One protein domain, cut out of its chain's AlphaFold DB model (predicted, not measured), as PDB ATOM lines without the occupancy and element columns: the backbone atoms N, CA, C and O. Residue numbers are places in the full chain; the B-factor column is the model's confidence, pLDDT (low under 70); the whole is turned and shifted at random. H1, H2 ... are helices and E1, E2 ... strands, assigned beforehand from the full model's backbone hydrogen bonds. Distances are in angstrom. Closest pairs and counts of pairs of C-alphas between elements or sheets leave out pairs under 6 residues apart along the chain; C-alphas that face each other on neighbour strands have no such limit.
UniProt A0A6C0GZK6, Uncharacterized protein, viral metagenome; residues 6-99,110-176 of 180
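Overview. This is residues 6 to 99 and 110 to 176 of the 180 residues of an uncharacterized protein of viral metagenome (UniProt A0A6C0GZK6). You find little regular structure: a strongly twisted sheet, two antiparallel halves E2 E1 E3 and E6 E4 E5 meeting only at a point, with H3 and H4 packed on it. Six helices and six strands, class mixed, hold 64 of 161 printed residues. It is compact, radius of gyration of the C-alphas 14.8 A, spans 39 by 34 by 32 A.

Along the chain. Find C-alpha 6 at (-19.415, -36.321, -40.554), where E1, residues 6-10, begins. Then come E2 21-25, H1 27-30, H2 36-39, H3 45-54, E3 63-69, H4 82-88, H5 90-93, E4 111-114, E5 119-122, H6 131-135 and E6 162-166, ending at (-10.024, -55.853, -34.273).

Arrangement. Between E1 and E3, look for N 8 and O 66, 2.8 A. H3 is on the sheet, C-alphas 54 and 164 closest to E6, 4.9 A. H4 has 1 of 3 O i to N i+4 pairs within hydrogen-bond range, and 2 of 4 O i to N i+3.

Size, cuts and confidence. Residues 100-109 are cut out, a 20.2 A gap; links E3 to H4 and H6 to E6 are long; pLDDT is under 70 at 91 and 97-99.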
ATOM      1  N   ARG A   6     -20.530 -35.827 -39.733       93.88
ATOM      2  CA  ARG A   6     -19.415 -36.321 -40.554       93.88
ATOM      3  C   ARG A   6     -18.489 -37.197 -39.730       93.88
ATOM      4  O   ARG A   6     -18.179 -36.872 -38.585       93.88
ATOM      5  N   ALA A   7     -18.019 -38.283 -40.336       95.44
ATOM      6  CA  ALA A   7     -17.009 -39.139 -39.733       95.44
ATOM      7  C   ALA A   7     -15.627 -38.539 -40.001       95.44
ATOM      8  O   ALA A   7     -15.185 -38.464 -41.149       95.44
ATOM      9  N   ILE A   8     -14.951 -38.088 -38.954       96.31
ATOM     10  CA  ILE A   8     -13.674 -37.384 -39.042       96.31
ATOM     11  C   ILE A   8     -12.584 -38.248 -38.422       96.31
ATOM     12  O   ILE A   8     -12.758 -38.810 -37.341       96.31
ATOM     13  N   ILE A   9     -11.442 -38.315 -39.106       97.19
ATOM     14  CA  ILE A   9     -10.191 -38.799 -38.533       97.19
ATOM     15  C   ILE A   9      -9.318 -37.580 -38.256       97.19
ATOM     16  O   ILE A   9      -9.015 -36.788 -39.154       97.19
ATOM     17  N   LEU A  10      -8.924 -37.433 -37.000       97.00
ATOM     18  CA  LEU A  10      -8.044 -36.372 -36.540       97.00
ATOM     19  C   LEU A  10      -6.581 -36.789 -36.705       97.00
ATOM     20  O   LEU A  10      -6.248 -37.966 -36.865       97.00
ATOM     21  N   ASN A  11      -5.699 -35.799 -36.697       94.38
ATOM     22  CA  ASN A  11      -4.269 -36.030 -36.618       94.38
ATOM     23  C   ASN A  11      -3.880 -36.498 -35.205       94.38
ATOM     24  O   ASN A  11      -4.577 -36.217 -34.224       94.38
ATOM     25  N   ASP A  12      -2.741 -37.179 -35.103       91.00
ATOM     26  CA  ASP A  12      -2.247 -37.741 -33.839       91.00
ATOM     27  C   ASP A  12      -1.811 -36.645 -32.858       91.00
ATOM     28  O   ASP A  12      -1.765 -36.866 -31.649       91.00
ATOM     29  N   ILE A  13      -1.515 -35.454 -33.387       89.25
ATOM     30  CA  ILE A  13      -1.122 -34.278 -32.619       89.25
ATOM     31  C   ILE A  13      -2.079 -33.112 -32.851       89.25
ATOM     32  O   ILE A  13      -2.549 -32.860 -33.964       89.25
ATOM     33  N   GLU A  14      -2.289 -32.350 -31.788       88.94
ATOM     34  CA  GLU A  14      -2.848 -31.006 -31.852       88.94
ATOM     35  C   GLU A  14      -1.728 -29.996 -32.127       88.94
ATOM     36  O   GLU A  14      -0.597 -30.154 -31.661       88.94
ATOM     37  N   ILE A  15      -2.038 -28.915 -32.844       86.62
ATOM     38  CA  ILE A  15      -1.095 -27.813 -33.072       86.62
ATOM     39  C   ILE A  15      -1.603 -26.600 -32.303       86.62
ATOM     40  O   ILE A  15      -2.690 -26.096 -32.571       86.62
ATOM     41  N   ASN A  16      -0.813 -26.122 -31.338       87.94
ATOM     42  CA  ASN A  16      -1.185 -25.009 -30.456       87.94
ATOM     43  C   ASN A  16      -2.524 -25.240 -29.721       87.94
ATOM     44  O   ASN A  16      -3.307 -24.306 -29.540       87.94
ATOM     45  N   GLY A  17      -2.795 -26.489 -29.321       84.50
ATOM     46  CA  GLY A  17      -4.036 -26.884 -28.643       84.50
ATOM     47  C   GLY A  17      -5.284 -26.814 -29.527       84.50
ATOM     48  O   GLY A  17      -6.384 -26.617 -29.012       84.50
ATOM     49  N   LYS A  18      -5.104 -26.882 -30.853       87.88
ATOM     50  CA  LYS A  18      -6.180 -26.981 -31.840       87.88
ATOM     51  C   LYS A  18      -6.103 -28.323 -32.547       87.88
ATOM     52  O   LYS A  18      -5.023 -28.741 -32.977       87.88
ATOM     53  N   GLU A  19      -7.261 -28.947 -32.708       93.12
ATOM     54  CA  GLU A  19      -7.390 -30.159 -33.499       93.12
ATOM     55  C   GLU A  19      -7.062 -29.908 -34.963       93.12
ATOM     56  O   GLU A  19      -7.396 -28.868 -35.537       93.12
ATOM     57  N   ILE A  20      -6.433 -30.906 -35.575       92.25
ATOM     58  CA  ILE A  20      -6.135 -30.912 -37.000       92.25
ATOM     59  C   ILE A  20      -6.897 -32.068 -37.626       92.25
ATOM     60  O   ILE A  20      -6.671 -33.230 -37.290       92.25
ATOM     61  N   ILE A  21      -7.786 -31.751 -38.561       94.00
ATOM     62  CA  ILE A  21      -8.486 -32.757 -39.357       94.00
ATOM     63  C   ILE A  21      -7.468 -33.396 -40.304       94.00
ATOM     64  O   ILE A  21      -6.837 -32.708 -41.107       94.00
ATOM     65  N   LYS A  22      -7.298 -34.717 -40.202       93.94
ATOM     66  CA  LYS A  22      -6.471 -35.491 -41.133       93.94
ATOM     67  C   LYS A  22      -7.271 -35.784 -42.392       93.94
ATOM     68  O   LYS A  22      -6.811 -35.475 -43.485       93.94
ATOM     69  N   ILE A  23      -8.463 -36.349 -42.214       94.06
ATOM     70  CA  ILE A  23      -9.462 -36.521 -43.265       94.06
ATOM     71  C   ILE A  23     -10.879 -36.485 -42.680       94.06
ATOM     72  O   ILE A  23     -11.068 -36.678 -41.479       94.06
ATOM     73  N   PHE A  24     -11.883 -36.356 -43.538       93.38
ATOM     74  CA  PHE A  24     -13.259 -36.718 -43.210       93.38
ATOM     75  C   PHE A  24     -13.888 -37.556 -44.325       93.38
ATOM     76  O   PHE A  24     -13.483 -37.475 -45.489       93.38
ATOM     77  N   MET A  25     -14.881 -38.360 -43.954       91.25
ATOM     78  CA  MET A  25     -15.727 -39.105 -44.876       91.25
ATOM     79  C   MET A  25     -17.151 -38.558 -44.799       91.25
ATOM     80  O   MET A  25     -17.729 -38.447 -43.714       91.25
ATOM     81  N   ASP A  26     -17.701 -38.214 -45.961       87.44
ATOM     82  CA  ASP A  26     -19.063 -37.698 -46.080       87.44
ATOM     83  C   ASP A  26     -20.037 -38.838 -46.463       87.44
ATOM     84  O   ASP A  26     -19.824 -39.477 -47.507       87.44
ATOM     85  N   PRO A  27     -21.073 -39.124 -45.647       85.62
ATOM     86  CA  PRO A  27     -22.056 -40.184 -45.908       85.62
ATOM     87  C   PRO A  27     -22.842 -39.986 -47.212       85.62
ATOM     88  O   PRO A  27     -23.222 -40.975 -47.841       85.62
ATOM     89  N   TRP A  28     -23.002 -38.749 -47.696       83.81
ATOM     90  CA  TRP A  28     -23.700 -38.479 -48.959       83.81
ATOM     91  C   TRP A  28     -23.013 -39.132 -50.171       83.81
ATOM     92  O   TRP A  28     -23.679 -39.477 -51.143       83.81
ATOM     93  N   ASN A  29     -21.700 -39.402 -50.110       75.50
ATOM     94  CA  ASN A  29     -20.983 -40.124 -51.181       75.50
ATOM     95  C   ASN A  29     -21.366 -41.598 -51.304       75.50
ATOM     96  O   ASN A  29     -20.993 -42.256 -52.277       75.50
ATOM     97  N   TYR A  30     -22.019 -42.114 -50.271       73.50
ATOM     98  CA  TYR A  30     -22.500 -43.479 -50.177       73.50
ATOM     99  C   TYR A  30     -24.003 -43.539 -50.482       73.50
ATOM    100  O   TYR A  30     -24.584 -44.608 -50.355       73.50
ATOM    101  N   GLU A  31     -24.620 -42.410 -50.862       80.75
ATOM    102  CA  GLU A  31     -26.074 -42.250 -51.009       80.75
ATOM    103  C   GLU A  31     -26.836 -42.538 -49.699       80.75
ATOM    104  O   GLU A  31     -28.004 -42.925 -49.713       80.75
ATOM    105  N   TYR A  32     -26.179 -42.326 -48.548       80.88
ATOM    106  CA  TYR A  32     -26.780 -42.477 -47.222       80.88
ATOM    107  C   TYR A  32     -27.132 -41.121 -46.596       80.88
ATOM    108  O   TYR A  32     -26.386 -40.153 -46.769       80.88
ATOM    109  N   PRO A  33     -28.233 -41.045 -45.822       84.75
ATOM    110  CA  PRO A  33     -28.542 -39.869 -45.020       84.75
ATOM    111  C   PRO A  33     -27.444 -39.583 -43.995       84.75
ATOM    112  O   PRO A  33     -26.824 -40.510 -43.479       84.75
ATOM    113  N   ALA A  34     -27.252 -38.304 -43.667       88.56
ATOM    114  CA  ALA A  34     -26.169 -37.850 -42.796       88.56
ATOM    115  C   ALA A  34     -26.540 -37.709 -41.306       88.56
ATOM    116  O   ALA A  34     -25.756 -37.146 -40.540       88.56
ATOM    117  N   GLN A  35     -27.728 -38.140 -40.871       92.56
ATOM    118  CA  GLN A  35     -28.132 -38.010 -39.465       92.56
ATOM    119  C   GLN A  35     -27.509 -39.125 -38.619       92.56
ATOM    120  O   GLN A  35     -27.249 -40.228 -39.102       92.56
ATOM    121  N   LEU A  36     -27.283 -38.859 -37.327       92.31
ATOM    122  CA  LEU A  36     -26.604 -39.806 -36.436       92.31
ATOM    123  C   LEU A  36     -27.285 -41.177 -36.403       92.31
ATOM    124  O   LEU A  36     -26.610 -42.201 -36.497       92.31
ATOM    125  N   MET A  37     -28.614 -41.199 -36.286       93.25
ATOM    126  CA  MET A  37     -29.355 -42.454 -36.186       93.25
ATOM    127  C   MET A  37     -29.405 -43.233 -37.498       93.25
ATOM    128  O   MET A  37     -29.377 -44.459 -37.453       93.25
ATOM    129  N   ASP A  38     -29.368 -42.558 -38.648       88.94
ATOM    130  CA  ASP A  38     -29.292 -43.224 -39.954       88.94
ATOM    131  C   ASP A  38     -27.960 -43.972 -40.120       88.94
ATOM    132  O   ASP A  38     -27.907 -45.084 -40.655       88.94
ATOM    133  N   HIS A  39     -26.876 -43.398 -39.590       86.88
ATOM    134  CA  HIS A  39     -25.571 -44.051 -39.521       86.88
ATOM    135  C   HIS A  39     -25.547 -45.211 -38.529       86.88
ATOM    136  O   HIS A  39     -24.882 -46.214 -38.762       86.88
ATOM    137  N   ALA A  40     -26.246 -45.067 -37.407       90.31
ATOM    138  CA  ALA A  40     -26.132 -45.978 -36.285       90.31
ATOM    139  C   ALA A  40     -26.862 -47.309 -36.483       90.31
ATOM    140  O   ALA A  40     -26.865 -48.094 -35.552       90.31
ATOM    141  N   TYR A  41     -27.459 -47.623 -37.634       89.81
ATOM    142  CA  TYR A  41     -28.009 -48.962 -37.869       89.81
ATOM    143  C   TYR A  41     -26.918 -49.981 -38.222       89.81
ATOM    144  O   TYR A  41     -26.006 -49.711 -39.008       89.81
ATOM    145  N   ILE A  42     -27.020 -51.192 -37.667       87.06
ATOM    146  CA  ILE A  42     -26.161 -52.315 -38.071       87.06
ATOM    147  C   ILE A  42     -26.342 -52.583 -39.574       87.06
ATOM    148  O   ILE A  42     -27.421 -52.389 -40.129       87.06
ATOM    149  N   ASN A  43     -25.274 -53.035 -40.235       82.25
ATOM    150  CA  ASN A  43     -25.187 -53.255 -41.683       82.25
ATOM    151  C   ASN A  43     -25.226 -51.986 -42.547       82.25
ATOM    152  O   ASN A  43     -25.229 -52.098 -43.775       82.25
ATOM    153  N   ASN A  44     -25.172 -50.791 -41.951       86.50
ATOM    154  CA  ASN A  44     -24.984 -49.556 -42.704       86.50
ATOM    155  C   ASN A  44     -23.665 -49.620 -43.517       86.50
ATOM    156  O   ASN A  44     -22.584 -49.863 -42.975       86.50
ATOM    157  N   ILE A  45     -23.750 -49.441 -44.842       84.94
ATOM    158  CA  ILE A  45     -22.607 -49.601 -45.761       84.94
ATOM    159  C   ILE A  45     -21.532 -48.539 -45.516       84.94
ATOM    160  O   ILE A  45     -20.342 -48.854 -45.619       84.94
ATOM    161  N   PHE A  46     -21.927 -47.314 -45.166       87.88
ATOM    162  CA  PHE A  46     -20.991 -46.255 -44.802       87.88
ATOM    163  C   PHE A  46     -20.197 -46.641 -43.549       87.88
ATOM    164  O   PHE A  46     -18.968 -46.588 -43.577       87.88
ATOM    165  N   ILE A  47     -20.865 -47.144 -42.504       89.75
ATOM    166  CA  ILE A  47     -20.185 -47.605 -41.282       89.75
ATOM    167  C   ILE A  47     -19.254 -48.775 -41.562       89.75
ATOM    168  O   ILE A  47     -18.089 -48.720 -41.182       89.75
ATOM    169  N   ASN A  48     -19.718 -49.787 -42.291       87.44
ATOM    170  CA  ASN A  48     -18.883 -50.929 -42.666       87.44
ATOM    171  C   ASN A  48     -17.629 -50.496 -43.446       87.44
ATOM    172  O   ASN A  48     -16.545 -51.042 -43.248       87.44
ATOM    173  N   SER A  49     -17.773 -49.504 -44.331       87.25
ATOM    174  CA  SER A  49     -16.651 -48.951 -45.094       87.25
ATOM    175  C   SER A  49     -15.692 -48.182 -44.189       87.25
ATOM    176  O   SER A  49     -14.482 -48.366 -44.289       87.25
ATOM    177  N   PHE A  50     -16.211 -47.357 -43.277       90.94
ATOM    178  CA  PHE A  50     -15.395 -46.621 -42.314       90.94
ATOM    179  C   PHE A  50     -14.616 -47.570 -41.393       90.94
ATOM    180  O   PHE A  50     -13.408 -47.416 -41.225       90.94
ATOM    181  N   GLU A  51     -15.284 -48.592 -40.851       92.06
ATOM    182  CA  GLU A  51     -14.678 -49.599 -39.978       92.06
ATOM    183  C   GLU A  51     -13.543 -50.362 -40.654       92.06
ATOM    184  O   GLU A  51     -12.508 -50.565 -40.022       92.06
ATOM    185  N   TYR A  52     -13.690 -50.732 -41.933       90.31
ATOM    186  CA  TYR A  52     -12.612 -51.376 -42.685       90.31
ATOM    187  C   TYR A  52     -11.312 -50.569 -42.596       90.31
ATOM    188  O   TYR A  52     -10.247 -51.125 -42.328       90.31
ATOM    189  N   HIS A  53     -11.392 -49.245 -42.734       91.19
ATOM    190  CA  HIS A  53     -10.209 -48.398 -42.651       91.19
ATOM    191  C   HIS A  53      -9.581 -48.328 -41.258       91.19
ATOM    192  O   HIS A  53      -8.414 -47.955 -41.168       91.19
ATOM    193  N   LEU A  54     -10.311 -48.695 -40.208       95.00
ATOM    194  CA  LEU A  54      -9.813 -48.780 -38.836       95.00
ATOM    195  C   LEU A  54      -9.252 -50.168 -38.479       95.00
ATOM    196  O   LEU A  54      -8.690 -50.339 -37.391       95.00
ATOM    197  N   THR A  55      -9.389 -51.162 -39.359       94.06
ATOM    198  CA  THR A  55      -8.760 -52.484 -39.197       94.06
ATOM    199  C   THR A  55      -7.264 -52.434 -39.493       94.06
ATOM    200  O   THR A  55      -6.782 -51.451 -40.048       94.06
ATOM    201  N   LYS A  56      -6.521 -53.496 -39.152       93.00
ATOM    202  CA  LYS A  56      -5.080 -53.613 -39.461       93.00
ATOM    203  C   LYS A  56      -4.771 -53.537 -40.959       93.00
ATOM    204  O   LYS A  56      -3.699 -53.069 -41.325       93.00
ATOM    205  N   ASP A  57      -5.712 -53.963 -41.798       88.75
ATOM    206  CA  ASP A  57      -5.603 -53.904 -43.260       88.75
ATOM    207  C   ASP A  57      -5.992 -52.517 -43.812       88.75
ATOM    208  O   ASP A  57      -5.789 -52.209 -44.988       88.75
ATOM    209  N   GLY A  58      -6.582 -51.675 -42.961       89.31
ATOM    210  CA  GLY A  58      -7.061 -50.344 -43.275       89.31
ATOM    211  C   GLY A  58      -5.997 -49.255 -43.125       89.31
ATOM    212  O   GLY A  58      -5.103 -49.307 -42.286       89.31
ATOM    213  N   LYS A  59      -6.138 -48.188 -43.920       91.81
ATOM    214  CA  LYS A  59      -5.217 -47.032 -43.937       91.81
ATOM    215  C   LYS A  59      -5.147 -46.256 -42.610       91.81
ATOM    216  O   LYS A  59      -4.174 -45.545 -42.370       91.81
ATOM    217  N   PHE A  60      -6.187 -46.336 -41.789       95.12
ATOM    218  CA  PHE A  60      -6.375 -45.511 -40.594       95.12
ATOM    219  C   PHE A  60      -6.502 -46.361 -39.328       95.12
ATOM    220  O   PHE A  60      -7.153 -45.956 -38.365       95.12
ATOM    221  N   HIS A  61      -5.861 -47.528 -39.316       96.38
ATOM    222  CA  HIS A  61      -5.749 -48.344 -38.121       96.38
ATOM    223  C   HIS A  61      -5.252 -47.523 -36.921       96.38
ATOM    224  O   HIS A  61      -4.250 -46.820 -37.041       96.38
ATOM    225  N   LYS A  62      -5.938 -47.635 -35.772       97.25
ATOM    226  CA  LYS A  62      -5.628 -46.905 -34.524       97.25
ATOM    227  C   LYS A  62      -5.555 -45.390 -34.721       97.25
ATOM    228  O   LYS A  62      -4.512 -44.779 -34.513       97.25
ATOM    229  N   SER A  63      -6.679 -44.785 -35.090       98.00
ATOM    230  CA  SER A  63      -6.755 -43.336 -35.303       98.00
ATOM    231  C   SER A  63      -7.664 -42.652 -34.294       98.00
ATOM    232  O   SER A  63      -8.616 -43.254 -33.798       98.00
ATOM    233  N   ARG A  64      -7.398 -41.367 -34.039       98.31
ATOM    234  CA  ARG A  64      -8.326 -40.482 -33.327       98.31
ATOM    235  C   ARG A  64      -9.540 -40.210 -34.206       98.31
ATOM    236  O   ARG A  64      -9.374 -39.708 -35.319       98.31
ATOM    237  N   ILE A  65     -10.742 -40.536 -33.734       98.12
ATOM    238  CA  ILE A  65     -11.965 -40.377 -34.534       98.12
ATOM    239  C   ILE A  65     -13.064 -39.616 -33.805       98.12
ATOM    240  O   ILE A  65     -13.162 -39.647 -32.582       98.12
ATOM    241  N   VAL A  66     -13.924 -38.963 -34.578       98.00
ATOM    242  CA  VAL A  66     -15.104 -38.264 -34.066       98.00
ATOM    243  C   VAL A  66     -16.205 -38.242 -35.123       98.00
ATOM    244  O   VAL A  66     -15.942 -38.025 -36.305       98.00
ATOM    245  N   TRP A  67     -17.447 -38.473 -34.701       97.12
ATOM    246  CA  TRP A  67     -18.643 -38.165 -35.483       97.12
ATOM    247  C   TRP A  67     -19.049 -36.731 -35.157       97.12
ATOM    248  O   TRP A  67     -19.759 -36.483 -34.186       97.12
ATOM    249  N   ALA A  68     -18.554 -35.768 -35.927       96.94
ATOM    250  CA  ALA A  68     -18.798 -34.357 -35.654       96.94
ATOM    251  C   ALA A  68     -20.167 -33.940 -36.190       96.94
ATOM    252  O   ALA A  68     -20.406 -34.038 -37.396       96.94
ATOM    253  N   GLY A  69     -21.051 -33.493 -35.300       96.50
ATOM    254  CA  GLY A  69     -22.355 -32.940 -35.638       96.50
ATOM    255  C   GLY A  69     -22.311 -31.449 -35.971       96.50
ATOM    256  O   GLY A  69     -21.507 -30.705 -35.414       96.50
ATOM    257  N   GLU A  70     -23.212 -30.997 -36.842       95.31
ATOM    258  CA  GLU A  70     -23.323 -29.592 -37.269       95.31
ATOM    259  C   GLU A  70     -23.569 -28.609 -36.108       95.31
ATOM    260  O   GLU A  70     -23.078 -27.486 -36.149       95.31
ATOM    261  N   TYR A  71     -24.269 -29.015 -35.043       95.56
ATOM    262  CA  TYR A  71     -24.507 -28.192 -33.846       95.56
ATOM    263  C   TYR A  71     -23.618 -28.594 -32.659       95.56
ATOM    264  O   TYR A  71     -23.932 -28.284 -31.502       95.56
ATOM    265  N   ALA A  72     -22.505 -29.291 -32.915       96.75
ATOM    266  CA  ALA A  72     -21.475 -29.504 -31.907       96.75
ATOM    267  C   ALA A  72     -20.891 -28.165 -31.420       96.75
ATOM    268  O   ALA A  72     -20.974 -27.136 -32.094       96.75
ATOM    269  N   ASN A  73     -20.291 -28.181 -30.228       96.62
ATOM    270  CA  ASN A  73     -19.639 -26.996 -29.676       96.62
ATOM    271  C   ASN A  73     -18.450 -26.575 -30.549       96.62
ATOM    272  O   ASN A  73     -17.765 -27.416 -31.126       96.62
ATOM    273  N   ASN A  74     -18.180 -25.273 -30.594       96.88
ATOM    274  CA  ASN A  74     -17.043 -24.737 -31.333       96.88
ATOM    275  C   ASN A  74     -15.705 -25.227 -30.770       96.88
ATOM    276  O   ASN A  74     -15.534 -25.355 -29.553       96.88
ATOM    277  N   GLU A  75     -14.731 -25.393 -31.663       95.06
ATOM    278  CA  GLU A  75     -13.353 -25.672 -31.286       95.06
ATOM    279  C   GLU A  75     -12.743 -24.486 -30.531       95.06
ATOM    280  O   GLU A  75     -13.070 -23.315 -30.754       95.06
ATOM    281  N   LYS A  76     -11.812 -24.784 -29.621       91.50
ATOM    282  CA  LYS A  76     -11.209 -23.781 -28.741       91.50
ATOM    283  C   LYS A  76     -10.568 -22.639 -29.538       91.50
ATOM    284  O   LYS A  76      -9.638 -22.829 -30.324       91.50
ATOM    285  N   GLY A  77     -11.031 -21.420 -29.267       90.19
ATOM    286  CA  GLY A  77     -10.520 -20.211 -29.917       90.19
ATOM    287  C   GLY A  77     -10.943 -20.064 -31.380       90.19
ATOM    288  O   GLY A  77     -10.316 -19.287 -32.100       90.19
ATOM    289  N   LEU A  78     -11.970 -20.799 -31.816       90.75
ATOM    290  CA  LEU A  78     -12.623 -20.670 -33.115       90.75
ATOM    291  C   LEU A  78     -14.128 -20.425 -32.911       90.75
ATOM    292  O   LEU A  78     -14.694 -20.717 -31.859       90.75
ATOM    293  N   ASN A  79     -14.787 -19.882 -33.929       94.62
ATOM    294  CA  ASN A  79     -16.246 -19.738 -33.996       94.62
ATOM    295  C   ASN A  79     -16.894 -20.841 -34.854       94.62
ATOM    296  O   ASN A  79     -17.949 -20.614 -35.439       94.62
ATOM    297  N   LYS A  80     -16.214 -21.984 -34.965       94.81
ATOM    298  CA  LYS A  80     -16.562 -23.125 -35.813       94.81
ATOM    299  C   LYS A  80     -16.294 -24.413 -35.055       94.81
ATOM    300  O   LYS A  80     -15.307 -24.482 -34.314       94.81
ATOM    301  N   ASN A  81     -17.133 -25.420 -35.252       95.94
ATOM    302  CA  ASN A  81     -16.878 -26.779 -34.777       95.94
ATOM    303  C   ASN A  81     -16.163 -27.617 -35.856       95.94
ATOM    304  O   ASN A  81     -15.885 -27.143 -36.960       95.94
ATOM    305  N   LEU A  82     -15.841 -28.875 -35.546       95.81
ATOM    306  CA  LEU A  82     -15.163 -29.766 -36.494       95.81
ATOM    307  C   LEU A  82     -15.980 -30.036 -37.767       95.81
ATOM    308  O   LEU A  82     -15.389 -30.199 -38.834       95.81
ATOM    309  N   TYR A  83     -17.313 -30.050 -37.684       95.00
ATOM    310  CA  TYR A  83     -18.169 -30.189 -38.861       95.00
ATOM    311  C   TYR A  83     -18.006 -28.975 -39.786       95.00
ATOM    312  O   TYR A  83     -17.706 -29.144 -40.968       95.00
ATOM    313  N   ASP A  84     -18.077 -27.756 -39.256       94.50
ATOM    314  CA  ASP A  84     -17.889 -26.527 -40.037       94.50
ATOM    315  C   ASP A  84     -16.507 -26.457 -40.696       94.50
ATOM    316  O   ASP A  84     -16.385 -26.082 -41.861       94.50
ATOM    317  N   LEU A  85     -15.458 -26.868 -39.977       93.19
ATOM    318  CA  LEU A  85     -14.083 -26.849 -40.484       93.19
ATOM    319  C   LEU A  85     -13.876 -27.764 -41.699       93.19
ATOM    320  O   LEU A  85     -13.007 -27.493 -42.526       93.19
ATOM    321  N   THR A  86     -14.685 -28.816 -41.853       91.44
ATOM    322  CA  THR A  86     -14.651 -29.651 -43.066       91.44
ATOM    323  C   THR A  86     -15.262 -28.962 -44.296       91.44
ATOM    324  O   THR A  86     -14.961 -29.371 -45.414       91.44
ATOM    325  N   ASN A  87     -16.073 -27.908 -44.129       88.25
ATOM    326  CA  ASN A  87     -16.617 -27.127 -45.251       88.25
ATOM    327  C   ASN A  87     -15.623 -26.093 -45.799       88.25
ATOM    328  O   ASN A  87     -15.662 -25.797 -46.991       88.25
ATOM    329  N   ASP A  88     -14.738 -25.557 -44.953       83.19
ATOM    330  CA  ASP A  88     -13.814 -24.478 -45.337       83.19
ATOM    331  C   ASP A  88     -12.803 -24.900 -46.409       83.19
ATOM    332  O   ASP A  88     -12.414 -24.093 -47.250       83.19
ATOM    333  N   ASP A  89     -12.375 -26.162 -46.381       74.00
ATOM    334  CA  ASP A  89     -11.405 -26.711 -47.330       74.00
ATOM    335  C   ASP A  89     -11.758 -28.170 -47.647       74.00
ATOM    336  O   ASP A  89     -11.015 -29.116 -47.366       74.00
ATOM    337  N   PHE A  90     -12.978 -28.344 -48.169       75.50
ATOM    338  CA  PHE A  90     -13.586 -29.650 -48.416       75.50
ATOM    339  C   PHE A  90     -12.641 -30.555 -49.211       75.50
ATOM    340  O   PHE A  90     -12.312 -31.642 -48.755       75.50
ATOM    341  N   SER A  91     -12.116 -30.097 -50.352       69.81
ATOM    342  CA  SER A  91     -11.265 -30.917 -51.229       69.81
ATOM    343  C   SER A  91      -9.944 -31.355 -50.591       69.81
ATOM    344  O   SER A  91      -9.426 -32.410 -50.959       69.81
ATOM    345  N   LYS A  92      -9.400 -30.590 -49.638       75.31
ATOM    346  CA  LYS A  92      -8.131 -30.910 -48.972       75.31
ATOM    347  C   LYS A  92      -8.253 -32.066 -47.987       75.31
ATOM    348  O   LYS A  92      -7.358 -32.906 -47.920       75.31
ATOM    349  N   TYR A  93      -9.327 -32.091 -47.205       75.12
ATOM    350  CA  TYR A  93      -9.521 -33.088 -46.144       75.12
ATOM    351  C   TYR A  93     -10.454 -34.223 -46.558       75.12
ATOM    352  O   TYR A  93     -10.559 -35.236 -45.869       75.12
ATOM    353  N   TYR A  94     -11.150 -34.061 -47.675       77.06
ATOM    354  CA  TYR A  94     -12.094 -35.045 -48.150       77.06
ATOM    355  C   TYR A  94     -11.388 -36.330 -48.567       77.06
ATOM    356  O   TYR A  94     -10.508 -36.352 -49.431       77.06
ATOM    357  N   TYR A  95     -11.825 -37.433 -47.971       76.81
ATOM    358  CA  TYR A  95     -11.425 -38.764 -48.370       76.81
ATOM    359  C   TYR A  95     -12.661 -39.533 -48.812       76.81
ATOM    360  O   TYR A  95     -13.571 -39.789 -48.025       76.81
ATOM    361  N   ARG A  96     -12.667 -39.925 -50.087       73.06
ATOM    362  CA  ARG A  96     -13.638 -40.863 -50.642       73.06
ATOM    363  C   ARG A  96     -12.964 -42.217 -50.797       73.06
ATOM    364  O   ARG A  96     -12.320 -42.450 -51.825       73.06
ATOM    365  N   PRO A  97     -13.056 -43.107 -49.801       65.69
ATOM    366  CA  PRO A  97     -12.591 -44.451 -50.024       65.69
ATOM    367  C   PRO A  97     -13.461 -45.162 -51.063       65.69
ATOM    368  O   PRO A  97     -14.652 -44.855 -51.189       65.69
ATOM    369  N   PRO A  98     -12.895 -46.127 -51.805       63.47
ATOM    370  CA  PRO A  98     -13.708 -47.036 -52.595       63.47
ATOM    371  C   PRO A  98     -14.742 -47.716 -51.686       63.47
ATOM    372  O   PRO A  98     -14.434 -48.099 -50.556       63.47
ATOM    373  N   LEU A  99     -15.977 -47.827 -52.181       59.28
ATOM    374  CA  LEU A  99     -17.084 -48.536 -51.540       59.28
ATOM    375  C   LEU A  99     -16.687 -50.008 -51.367       59.28
ATOM    376  O   LEU A  99     -16.897 -50.808 -52.270       59.28
ATOM    377  N   TYR A 110     -15.168 -58.286 -34.816       91.62
ATOM    378  CA  TYR A 110     -16.225 -58.106 -33.816       91.62
ATOM    379  C   TYR A 110     -15.965 -57.004 -32.793       91.62
ATOM    380  O   TYR A 110     -16.914 -56.561 -32.141       91.62
ATOM    381  N   TYR A 111     -14.718 -56.561 -32.631       96.94
ATOM    382  CA  TYR A 111     -14.352 -55.702 -31.512       96.94
ATOM    383  C   TYR A 111     -14.048 -54.277 -31.955       96.94
ATOM    384  O   TYR A 111     -13.195 -54.050 -32.811       96.94
ATOM    385  N   ILE A 112     -14.726 -53.313 -31.330       97.75
ATOM    386  CA  ILE A 112     -14.311 -51.908 -31.359       97.75
ATOM    387  C   ILE A 112     -13.400 -51.704 -30.158       97.75
ATOM    388  O   ILE A 112     -13.829 -51.909 -29.020       97.75
ATOM    389  N   ILE A 113     -12.158 -51.309 -30.406       98.50
ATOM    390  CA  ILE A 113     -11.142 -51.129 -29.375       98.50
ATOM    391  C   ILE A 113     -10.879 -49.643 -29.174       98.50
ATOM    392  O   ILE A 113     -10.518 -48.946 -30.117       98.50
ATOM    393  N   ASN A 114     -10.997 -49.183 -27.931       98.69
ATOM    394  CA  ASN A 114     -10.558 -47.866 -27.497       98.69
ATOM    395  C   ASN A 114      -9.206 -47.986 -26.784       98.69
ATOM    396  O   ASN A 114      -9.125 -48.416 -25.629       98.69
ATOM    397  N   HIS A 115      -8.139 -47.590 -27.479       98.25
ATOM    398  CA  HIS A 115      -6.764 -47.652 -26.975       98.25
ATOM    399  C   HIS A 115      -6.491 -46.587 -25.917       98.25
ATOM    400  O   HIS A 115      -5.739 -46.851 -24.983       98.25
ATOM    401  N   SER A 116      -7.133 -45.420 -26.022       97.94
ATOM    402  CA  SER A 116      -6.978 -44.327 -25.056       97.94
ATOM    403  C   SER A 116      -7.471 -44.721 -23.662       97.94
ATOM    404  O   SER A 116      -6.870 -44.340 -22.659       97.94
ATOM    405  N   LYS A 117      -8.551 -45.506 -23.586       98.25
ATOM    406  CA  LYS A 117      -9.183 -45.916 -22.322       98.25
ATOM    407  C   LYS A 117      -8.928 -47.377 -21.937       98.25
ATOM    408  O   LYS A 117      -9.415 -47.800 -20.893       98.25
ATOM    409  N   LYS A 118      -8.191 -48.144 -22.753       98.31
ATOM    410  CA  LYS A 118      -8.028 -49.608 -22.621       98.31
ATOM    411  C   LYS A 118      -9.372 -50.345 -22.483       98.31
ATOM    412  O   LYS A 118      -9.561 -51.193 -21.612       98.31
ATOM    413  N   GLN A 119     -10.328 -49.983 -23.333       98.62
ATOM    414  CA  GLN A 119     -11.692 -50.512 -23.316       98.62
ATOM    415  C   GLN A 119     -12.044 -51.178 -24.644       98.62
ATOM    416  O   GLN A 119     -11.508 -50.804 -25.688       98.62
ATOM    417  N   TYR A 120     -12.973 -52.130 -24.627       98.56
ATOM    418  CA  TYR A 120     -13.507 -52.725 -25.849       98.56
ATOM    419  C   TYR A 120     -15.024 -52.888 -25.818       98.56
ATOM    420  O   TYR A 120     -15.635 -52.991 -24.759       98.56
ATOM    421  N   ILE A 121     -15.620 -52.972 -27.003       97.56
ATOM    422  CA  ILE A 121     -17.013 -53.365 -27.206       97.56
ATOM    423  C   ILE A 121     -17.060 -54.591 -28.104       97.56
ATOM    424  O   ILE A 121     -16.463 -54.589 -29.179       97.56
ATOM    425  N   ASN A 122     -17.820 -55.610 -27.698       95.81
ATOM    426  CA  ASN A 122     -18.198 -56.712 -28.579       95.81
ATOM    427  C   ASN A 122     -19.467 -56.350 -29.371       95.81
ATOM    428  O   ASN A 122     -20.573 -56.359 -28.822       95.81
ATOM    429  N   LYS A 123     -19.321 -56.085 -30.674       91.50
ATOM    430  CA  LYS A 123     -20.430 -55.718 -31.571       91.50
ATOM    431  C   LYS A 123     -21.490 -56.810 -31.712       91.50
ATOM    432  O   LYS A 123     -22.648 -56.483 -31.946       91.50
ATOM    433  N   GLN A 124     -21.148 -58.084 -31.505       90.88
ATOM    434  CA  GLN A 124     -22.109 -59.193 -31.608       90.88
ATOM    435  C   GLN A 124     -23.223 -59.128 -30.551       90.88
ATOM    436  O   GLN A 124     -24.261 -59.767 -30.707       90.88
ATOM    437  N   LYS A 125     -23.028 -58.359 -29.470       93.44
ATOM    438  CA  LYS A 125     -24.049 -58.155 -28.434       93.44
ATOM    439  C   LYS A 125     -25.179 -57.213 -28.877       93.44
ATOM    440  O   LYS A 125     -26.211 -57.162 -28.213       93.44
ATOM    441  N   TYR A 126     -25.013 -56.508 -29.996       91.94
ATOM    442  CA  TYR A 126     -25.955 -55.512 -30.500       91.94
ATOM    443  C   TYR A 126     -26.727 -56.057 -31.701       91.94
ATOM    444  O   TYR A 126     -26.168 -56.741 -32.554       91.94
ATOM    445  N   LYS A 127     -28.031 -55.761 -31.764       89.81
ATOM    446  CA  LYS A 127     -28.934 -56.311 -32.796       89.81
ATOM    447  C   LYS A 127     -29.469 -55.283 -33.782       89.81
ATOM    448  O   LYS A 127     -29.761 -55.639 -34.917       89.81
ATOM    449  N   LEU A 128     -29.632 -54.041 -33.338       91.56
ATOM    450  CA  LEU A 128     -30.260 -52.989 -34.134       91.56
ATOM    451  C   LEU A 128     -29.287 -51.853 -34.420       91.56
ATOM    452  O   LEU A 128     -29.124 -51.460 -35.574       91.56
ATOM    453  N   LEU A 129     -28.638 -51.356 -33.367       94.62
ATOM    454  CA  LEU A 129     -27.781 -50.187 -33.445       94.62
ATOM    455  C   LEU A 129     -26.301 -50.558 -33.349       94.62
ATOM    456  O   LEU A 129     -25.885 -51.322 -32.482       94.62
ATOM    457  N   HIS A 130     -25.512 -49.996 -34.252       94.12
ATOM    458  CA  HIS A 130     -24.070 -50.002 -34.238       94.12
ATOM    459  C   HIS A 130     -23.567 -48.966 -33.215       94.12
ATOM    460  O   HIS A 130     -23.880 -47.781 -33.341       94.12
ATOM    461  N   PRO A 131     -22.760 -49.363 -32.220       96.38
ATOM    462  CA  PRO A 131     -22.398 -48.470 -31.117       96.38
ATOM    463  C   PRO A 131     -21.381 -47.390 -31.510       96.38
ATOM    464  O   PRO A 131     -21.385 -46.313 -30.918       96.38
ATOM    465  N   LEU A 132     -20.529 -47.652 -32.513       96.94
ATOM    466  CA  LEU A 132     -19.430 -46.753 -32.891       96.94
ATOM    467  C   LEU A 132     -19.882 -45.304 -33.166       96.94
ATOM    468  O   LEU A 132     -19.390 -44.431 -32.453       96.94
ATOM    469  N   PRO A 133     -20.816 -45.013 -34.103       96.62
ATOM    470  CA  PRO A 133     -21.169 -43.628 -34.427       96.62
ATOM    471  C   PRO A 133     -21.688 -42.850 -33.221       96.62
ATOM    472  O   PRO A 133     -21.391 -41.671 -33.084       96.62
ATOM    473  N   ILE A 134     -22.423 -43.516 -32.323       97.38
ATOM    474  CA  ILE A 134     -23.014 -42.898 -31.132       97.38
ATOM    475  C   ILE A 134     -21.932 -42.589 -30.090       97.38
ATOM    476  O   ILE A 134     -21.895 -41.494 -29.529       97.38
ATOM    477  N   LEU A 135     -21.031 -43.537 -29.823       97.81
ATOM    478  CA  LEU A 135     -20.004 -43.380 -28.788       97.81
ATOM    479  C   LEU A 135     -18.953 -42.338 -29.125       97.81
ATOM    480  O   LEU A 135     -18.377 -41.762 -28.207       97.81
ATOM    481  N   VAL A 136     -18.714 -42.087 -30.411       98.25
ATOM    482  CA  VAL A 136     -17.755 -41.068 -30.851       98.25
ATOM    483  C   VAL A 136     -18.430 -39.786 -31.344       98.25
ATOM    484  O   VAL A 136     -17.757 -38.945 -31.936       98.25
ATOM    485  N   ALA A 137     -19.740 -39.619 -31.125       97.75
ATOM    486  CA  ALA A 137     -20.491 -38.450 -31.578       97.75
ATOM    487  C   ALA A 137     -20.215 -37.192 -30.743       97.75
ATOM    488  O   ALA A 137     -20.290 -37.213 -29.518       97.75
ATOM    489  N   GLU A 138     -20.039 -36.056 -31.411       97.56
ATOM    490  CA  GLU A 138     -20.091 -34.731 -30.799       97.56
ATOM    491  C   GLU A 138     -21.317 -33.969 -31.281       97.56
ATOM    492  O   GLU A 138     -21.629 -33.958 -32.468       97.56
ATOM    493  N   GLY A 139     -22.013 -33.315 -30.348       94.88
ATOM    494  CA  GLY A 139     -23.264 -32.619 -30.651       94.88
ATOM    495  C   GLY A 139     -24.503 -33.517 -30.637       94.88
ATOM    496  O   GLY A 139     -25.490 -33.158 -31.267       94.88
ATOM    497  N   ASN A 140     -24.477 -34.658 -29.933       95.12
ATOM    498  CA  ASN A 140     -25.690 -35.429 -29.633       95.12
ATOM    499  C   ASN A 140     -26.673 -34.605 -28.770       95.12
ATOM    500  O   ASN A 140     -26.257 -33.723 -28.015       95.12
ATOM    501  N   GLU A 141     -27.966 -34.928 -28.846       92.00
ATOM    502  CA  GLU A 141     -29.081 -34.238 -28.168       92.00
ATOM    503  C   GLU A 141     -29.311 -32.778 -28.600       92.00
ATOM    504  O   GLU A 141     -29.984 -32.012 -27.905       92.00
ATOM    505  N   LYS A 142     -28.770 -32.370 -29.749       90.69
ATOM    506  CA  LYS A 142     -28.990 -31.042 -30.337       90.69
ATOM    507  C   LYS A 142     -30.110 -31.045 -31.373       90.69
ATOM    508  O   LYS A 142     -30.594 -29.976 -31.745       90.69
ATOM    509  N   SER A 143     -30.556 -32.222 -31.802       89.50
ATOM    510  CA  SER A 143     -31.660 -32.396 -32.738       89.50
ATOM    511  C   SER A 143     -32.581 -33.564 -32.367       89.50
ATOM    512  O   SER A 143     -32.210 -34.487 -31.646       89.50
ATOM    513  N   SER A 144     -33.804 -33.550 -32.904       83.88
ATOM    514  CA  SER A 144     -34.772 -34.648 -32.782       83.88
ATOM    515  C   SER A 144     -34.337 -35.932 -33.499       83.88
ATOM    516  O   SER A 144     -34.948 -36.973 -33.282       83.88
ATOM    517  N   SER A 145     -33.333 -35.855 -34.377       85.25
ATOM    518  CA  SER A 145     -32.742 -36.994 -35.096       85.25
ATOM    519  C   SER A 145     -31.584 -37.671 -34.355       85.25
ATOM    520  O   SER A 145     -30.966 -38.590 -34.892       85.25
ATOM    521  N   ASP A 146     -31.240 -37.187 -33.162       92.12
ATOM    522  CA  ASP A 146     -30.087 -37.659 -32.399       92.12
ATOM    523  C   ASP A 146     -30.427 -38.885 -31.541       92.12
ATOM    524  O   ASP A 146     -31.589 -39.263 -31.365       92.12
ATOM    525  N   TYR A 147     -29.401 -39.516 -30.967       94.62
ATOM    526  CA  TYR A 147     -29.601 -40.666 -30.100       94.62
ATOM    527  C   TYR A 147     -30.159 -40.237 -28.739       94.62
ATOM    528  O   TYR A 147     -29.472 -39.616 -27.923       94.62
ATOM    529  N   LEU A 148     -31.406 -40.629 -28.471       94.00
ATOM    530  CA  LEU A 148     -32.120 -40.372 -27.213       94.00
ATOM    531  C   LEU A 148     -32.467 -41.660 -26.444       94.00
ATOM    532  O   LEU A 148     -33.302 -41.632 -25.540       94.00
ATOM    533  N   GLY A 149     -31.847 -42.786 -26.808       92.75
ATOM    534  CA  GLY A 149     -32.110 -44.097 -26.214       92.75
ATOM    535  C   GLY A 149     -31.497 -44.302 -24.822       92.75
ATOM    536  O   GLY A 149     -31.142 -43.362 -24.099       92.75
ATOM    537  N   LYS A 150     -31.390 -45.571 -24.416       93.56
ATOM    538  CA  LYS A 150     -30.801 -45.953 -23.128       93.56
ATOM    539  C   LYS A 150     -29.344 -45.485 -23.059       93.56
ATOM    540  O   LYS A 150     -28.628 -45.468 -24.045       93.56
ATOM    541  N   ASN A 151     -28.896 -45.054 -21.880       93.44
ATOM    542  CA  ASN A 151     -27.526 -44.568 -21.687       93.44
ATOM    543  C   ASN A 151     -27.094 -43.426 -22.633       93.44
ATOM    544  O   ASN A 151     -25.897 -43.228 -22.809       93.44
ATOM    545  N   LYS A 152     -28.018 -42.617 -23.175       93.94
ATOM    546  CA  LYS A 152     -27.703 -41.468 -24.051       93.94
ATOM    547  C   LYS A 152     -26.608 -40.523 -23.535       93.94
ATOM    548  O   LYS A 152     -25.875 -39.952 -24.327       93.94
ATOM    549  N   LYS A 153     -26.426 -40.428 -22.212       94.00
ATOM    550  CA  LYS A 153     -25.325 -39.687 -21.561       94.00
ATOM    551  C   LYS A 153     -23.913 -40.208 -21.889       94.00
ATOM    552  O   LYS A 153     -22.943 -39.532 -21.577       94.00
ATOM    553  N   LEU A 154     -23.800 -41.427 -22.416       96.56
ATOM    554  CA  LEU A 154     -22.550 -42.037 -22.874       96.56
ATOM    555  C   LEU A 154     -22.296 -41.783 -24.369       96.56
ATOM    556  O   LEU A 154     -21.230 -42.142 -24.863       96.56
ATOM    557  N   ALA A 155     -23.233 -41.165 -25.098       96.44
ATOM    558  CA  ALA A 155     -22.958 -40.699 -26.453       96.44
ATOM    559  C   ALA A 155     -21.802 -39.687 -26.420       96.44
ATOM    560  O   ALA A 155     -21.761 -38.809 -25.557       96.44
ATOM    561  N   GLY A 156     -20.839 -39.853 -27.322       97.75
ATOM    562  CA  GLY A 156     -19.609 -39.059 -27.340       97.75
ATOM    563  C   GLY A 156     -18.578 -39.405 -26.265       97.75
ATOM    564  O   GLY A 156     -17.531 -38.766 -26.210       97.75
ATOM    565  N   PHE A 157     -18.808 -40.417 -25.418       98.19
ATOM    566  CA  PHE A 157     -17.863 -40.782 -24.354       98.19
ATOM    567  C   PHE A 157     -16.483 -41.215 -24.878       98.19
ATOM    568  O   PHE A 157     -15.495 -41.125 -24.144       98.19
ATOM    569  N   TRP A 158     -16.416 -41.684 -26.127       98.56
ATOM    570  CA  TRP A 158     -15.194 -42.068 -26.837       98.56
ATOM    571  C   TRP A 158     -14.817 -41.082 -27.956       98.56
ATOM    572  O   TRP A 158     -13.982 -41.397 -28.805       98.56
ATOM    573  N   ALA A 159     -15.438 -39.900 -28.014       98.31
ATOM    574  CA  ALA A 159     -15.100 -38.903 -29.024       98.31
ATOM    575  C   ALA A 159     -13.624 -38.485 -28.906       98.31
ATOM    576  O   ALA A 159     -13.126 -38.231 -27.810       98.31
ATOM    577  N   ARG A 160     -12.939 -38.412 -30.054       97.69
ATOM    578  CA  ARG A 160     -11.513 -38.064 -30.216       97.69
ATOM    579  C   ARG A 160     -10.512 -39.070 -29.635       97.69
ATOM    580  O   ARG A 160      -9.304 -38.838 -29.732       97.69
ATOM    581  N   ASP A 161     -10.975 -40.194 -29.094       98.50
ATOM    582  CA  ASP A 161     -10.102 -41.276 -28.640       98.50
ATOM    583  C   ASP A 161      -9.485 -42.048 -29.811       98.50
ATOM    584  O   ASP A 161      -9.986 -42.024 -30.937       98.50
ATOM    585  N   ILE A 162      -8.399 -42.773 -29.526       98.50
ATOM    586  CA  ILE A 162      -7.722 -43.649 -30.482       98.50
ATOM    587  C   ILE A 162      -8.506 -44.958 -30.588       98.50
ATOM    588  O   ILE A 162      -8.491 -45.773 -29.660       98.50
ATOM    589  N   ILE A 163      -9.156 -45.173 -31.732       98.62
ATOM    590  CA  ILE A 163     -10.026 -46.323 -31.985       98.62
ATOM    591  C   ILE A 163      -9.454 -47.222 -33.091       98.62
ATOM    592  O   ILE A 163      -8.904 -46.748 -34.087       98.62
ATOM    593  N   SER A 164      -9.612 -48.537 -32.934       98.12
ATOM    594  CA  SER A 164      -9.434 -49.516 -34.013       98.12
ATOM    595  C   SER A 164     -10.551 -50.556 -34.029       98.12
ATOM    596  O   SER A 164     -11.325 -50.680 -33.076       98.12
ATOM    597  N   ILE A 165     -10.621 -51.302 -35.130       96.75
ATOM    598  CA  ILE A 165     -11.501 -52.457 -35.286       96.75
ATOM    599  C   ILE A 165     -10.632 -53.716 -35.349       96.75
ATOM    600  O   ILE A 165      -9.732 -53.808 -36.184       96.75
ATOM    601  N   GLU A 166     -10.883 -54.678 -34.463       96.19
ATOM    602  CA  GLU A 166     -10.024 -55.853 -34.273       96.19
ATOM    603  C   GLU A 166     -10.809 -57.169 -34.295       96.19
ATOM    604  O   GLU A 166     -12.008 -57.219 -34.002       96.19
ATOM    605  N   LYS A 167     -10.086 -58.251 -34.603       94.44
ATOM    606  CA  LYS A 167     -10.569 -59.638 -34.493       94.44
ATOM    607  C   LYS A 167     -10.429 -60.207 -33.082       94.44
ATOM    608  O   LYS A 167     -11.172 -61.101 -32.703       94.44
ATOM    609  N   GLU A 168      -9.484 -59.682 -32.305       94.94
ATOM    610  CA  GLU A 168      -9.125 -60.174 -30.974       94.94
ATOM    611  C   GLU A 168      -9.069 -59.020 -29.972       94.94
ATOM    612  O   GLU A 168      -8.785 -57.874 -30.332       94.94
ATOM    613  N   ILE A 169      -9.322 -59.331 -28.701       96.19
ATOM    614  CA  ILE A 169      -9.236 -58.370 -27.601       96.19
ATOM    615  C   ILE A 169      -7.770 -58.287 -27.147       96.19
ATOM    616  O   ILE A 169      -7.191 -59.321 -26.806       96.19
ATOM    617  N   PRO A 170      -7.151 -57.094 -27.102       94.06
ATOM    618  CA  PRO A 170      -5.817 -56.951 -26.533       94.06
ATOM    619  C   PRO A 170      -5.795 -57.283 -25.035       94.06
ATOM    620  O   PRO A 170      -6.753 -57.014 -24.310       94.06
ATOM    621  N   ASN A 171      -4.670 -57.812 -24.548       93.88
ATOM    622  CA  ASN A 171      -4.488 -58.093 -23.123       93.88
ATOM    623  C   ASN A 171      -4.753 -56.847 -22.264       93.88
ATOM    624  O   ASN A 171      -4.394 -55.737 -22.650       93.88
ATOM    625  N   GLU A 172      -5.327 -57.057 -21.076       95.00
ATOM    626  CA  GLU A 172      -5.658 -56.016 -20.083       95.00
ATOM    627  C   GLU A 172      -6.805 -55.065 -20.461       95.00
ATOM    628  O   GLU A 172      -7.144 -54.190 -19.661       95.00
ATOM    629  N   PHE A 173      -7.416 -55.204 -21.640       98.06
ATOM    630  CA  PHE A 173      -8.564 -54.376 -22.004       98.06
ATOM    631  C   PHE A 173      -9.824 -54.886 -21.306       98.06
ATOM    632  O   PHE A 173     -10.077 -56.088 -21.239       98.06
ATOM    633  N   ILE A 174     -10.633 -53.954 -20.807       98.06
ATOM    634  CA  ILE A 174     -11.893 -54.270 -20.127       98.06
ATOM    635  C   ILE A 174     -13.084 -54.039 -21.050       98.06
ATOM    636  O   ILE A 174     -13.081 -53.128 -21.881       98.06
ATOM    637  N   GLU A 175     -14.129 -54.848 -20.892       97.62
ATOM    638  CA  GLU A 175     -15.354 -54.635 -21.654       97.62
ATOM    639  C   GLU A 175     -16.053 -53.358 -21.181       97.62
ATOM    640  O   GLU A 175     -16.295 -53.165 -19.988       97.62
ATOM    641  N   PHE A 176     -16.411 -52.496 -22.126       97.88
ATOM    642  CA  PHE A 176     -17.253 -51.341 -21.882       97.88
ATOM    643  C   PHE A 176     -18.708 -51.694 -22.184       97.88
ATOM    644  O   PHE A 176     -19.078 -51.998 -23.319       97.88
TER     645      PHE A 176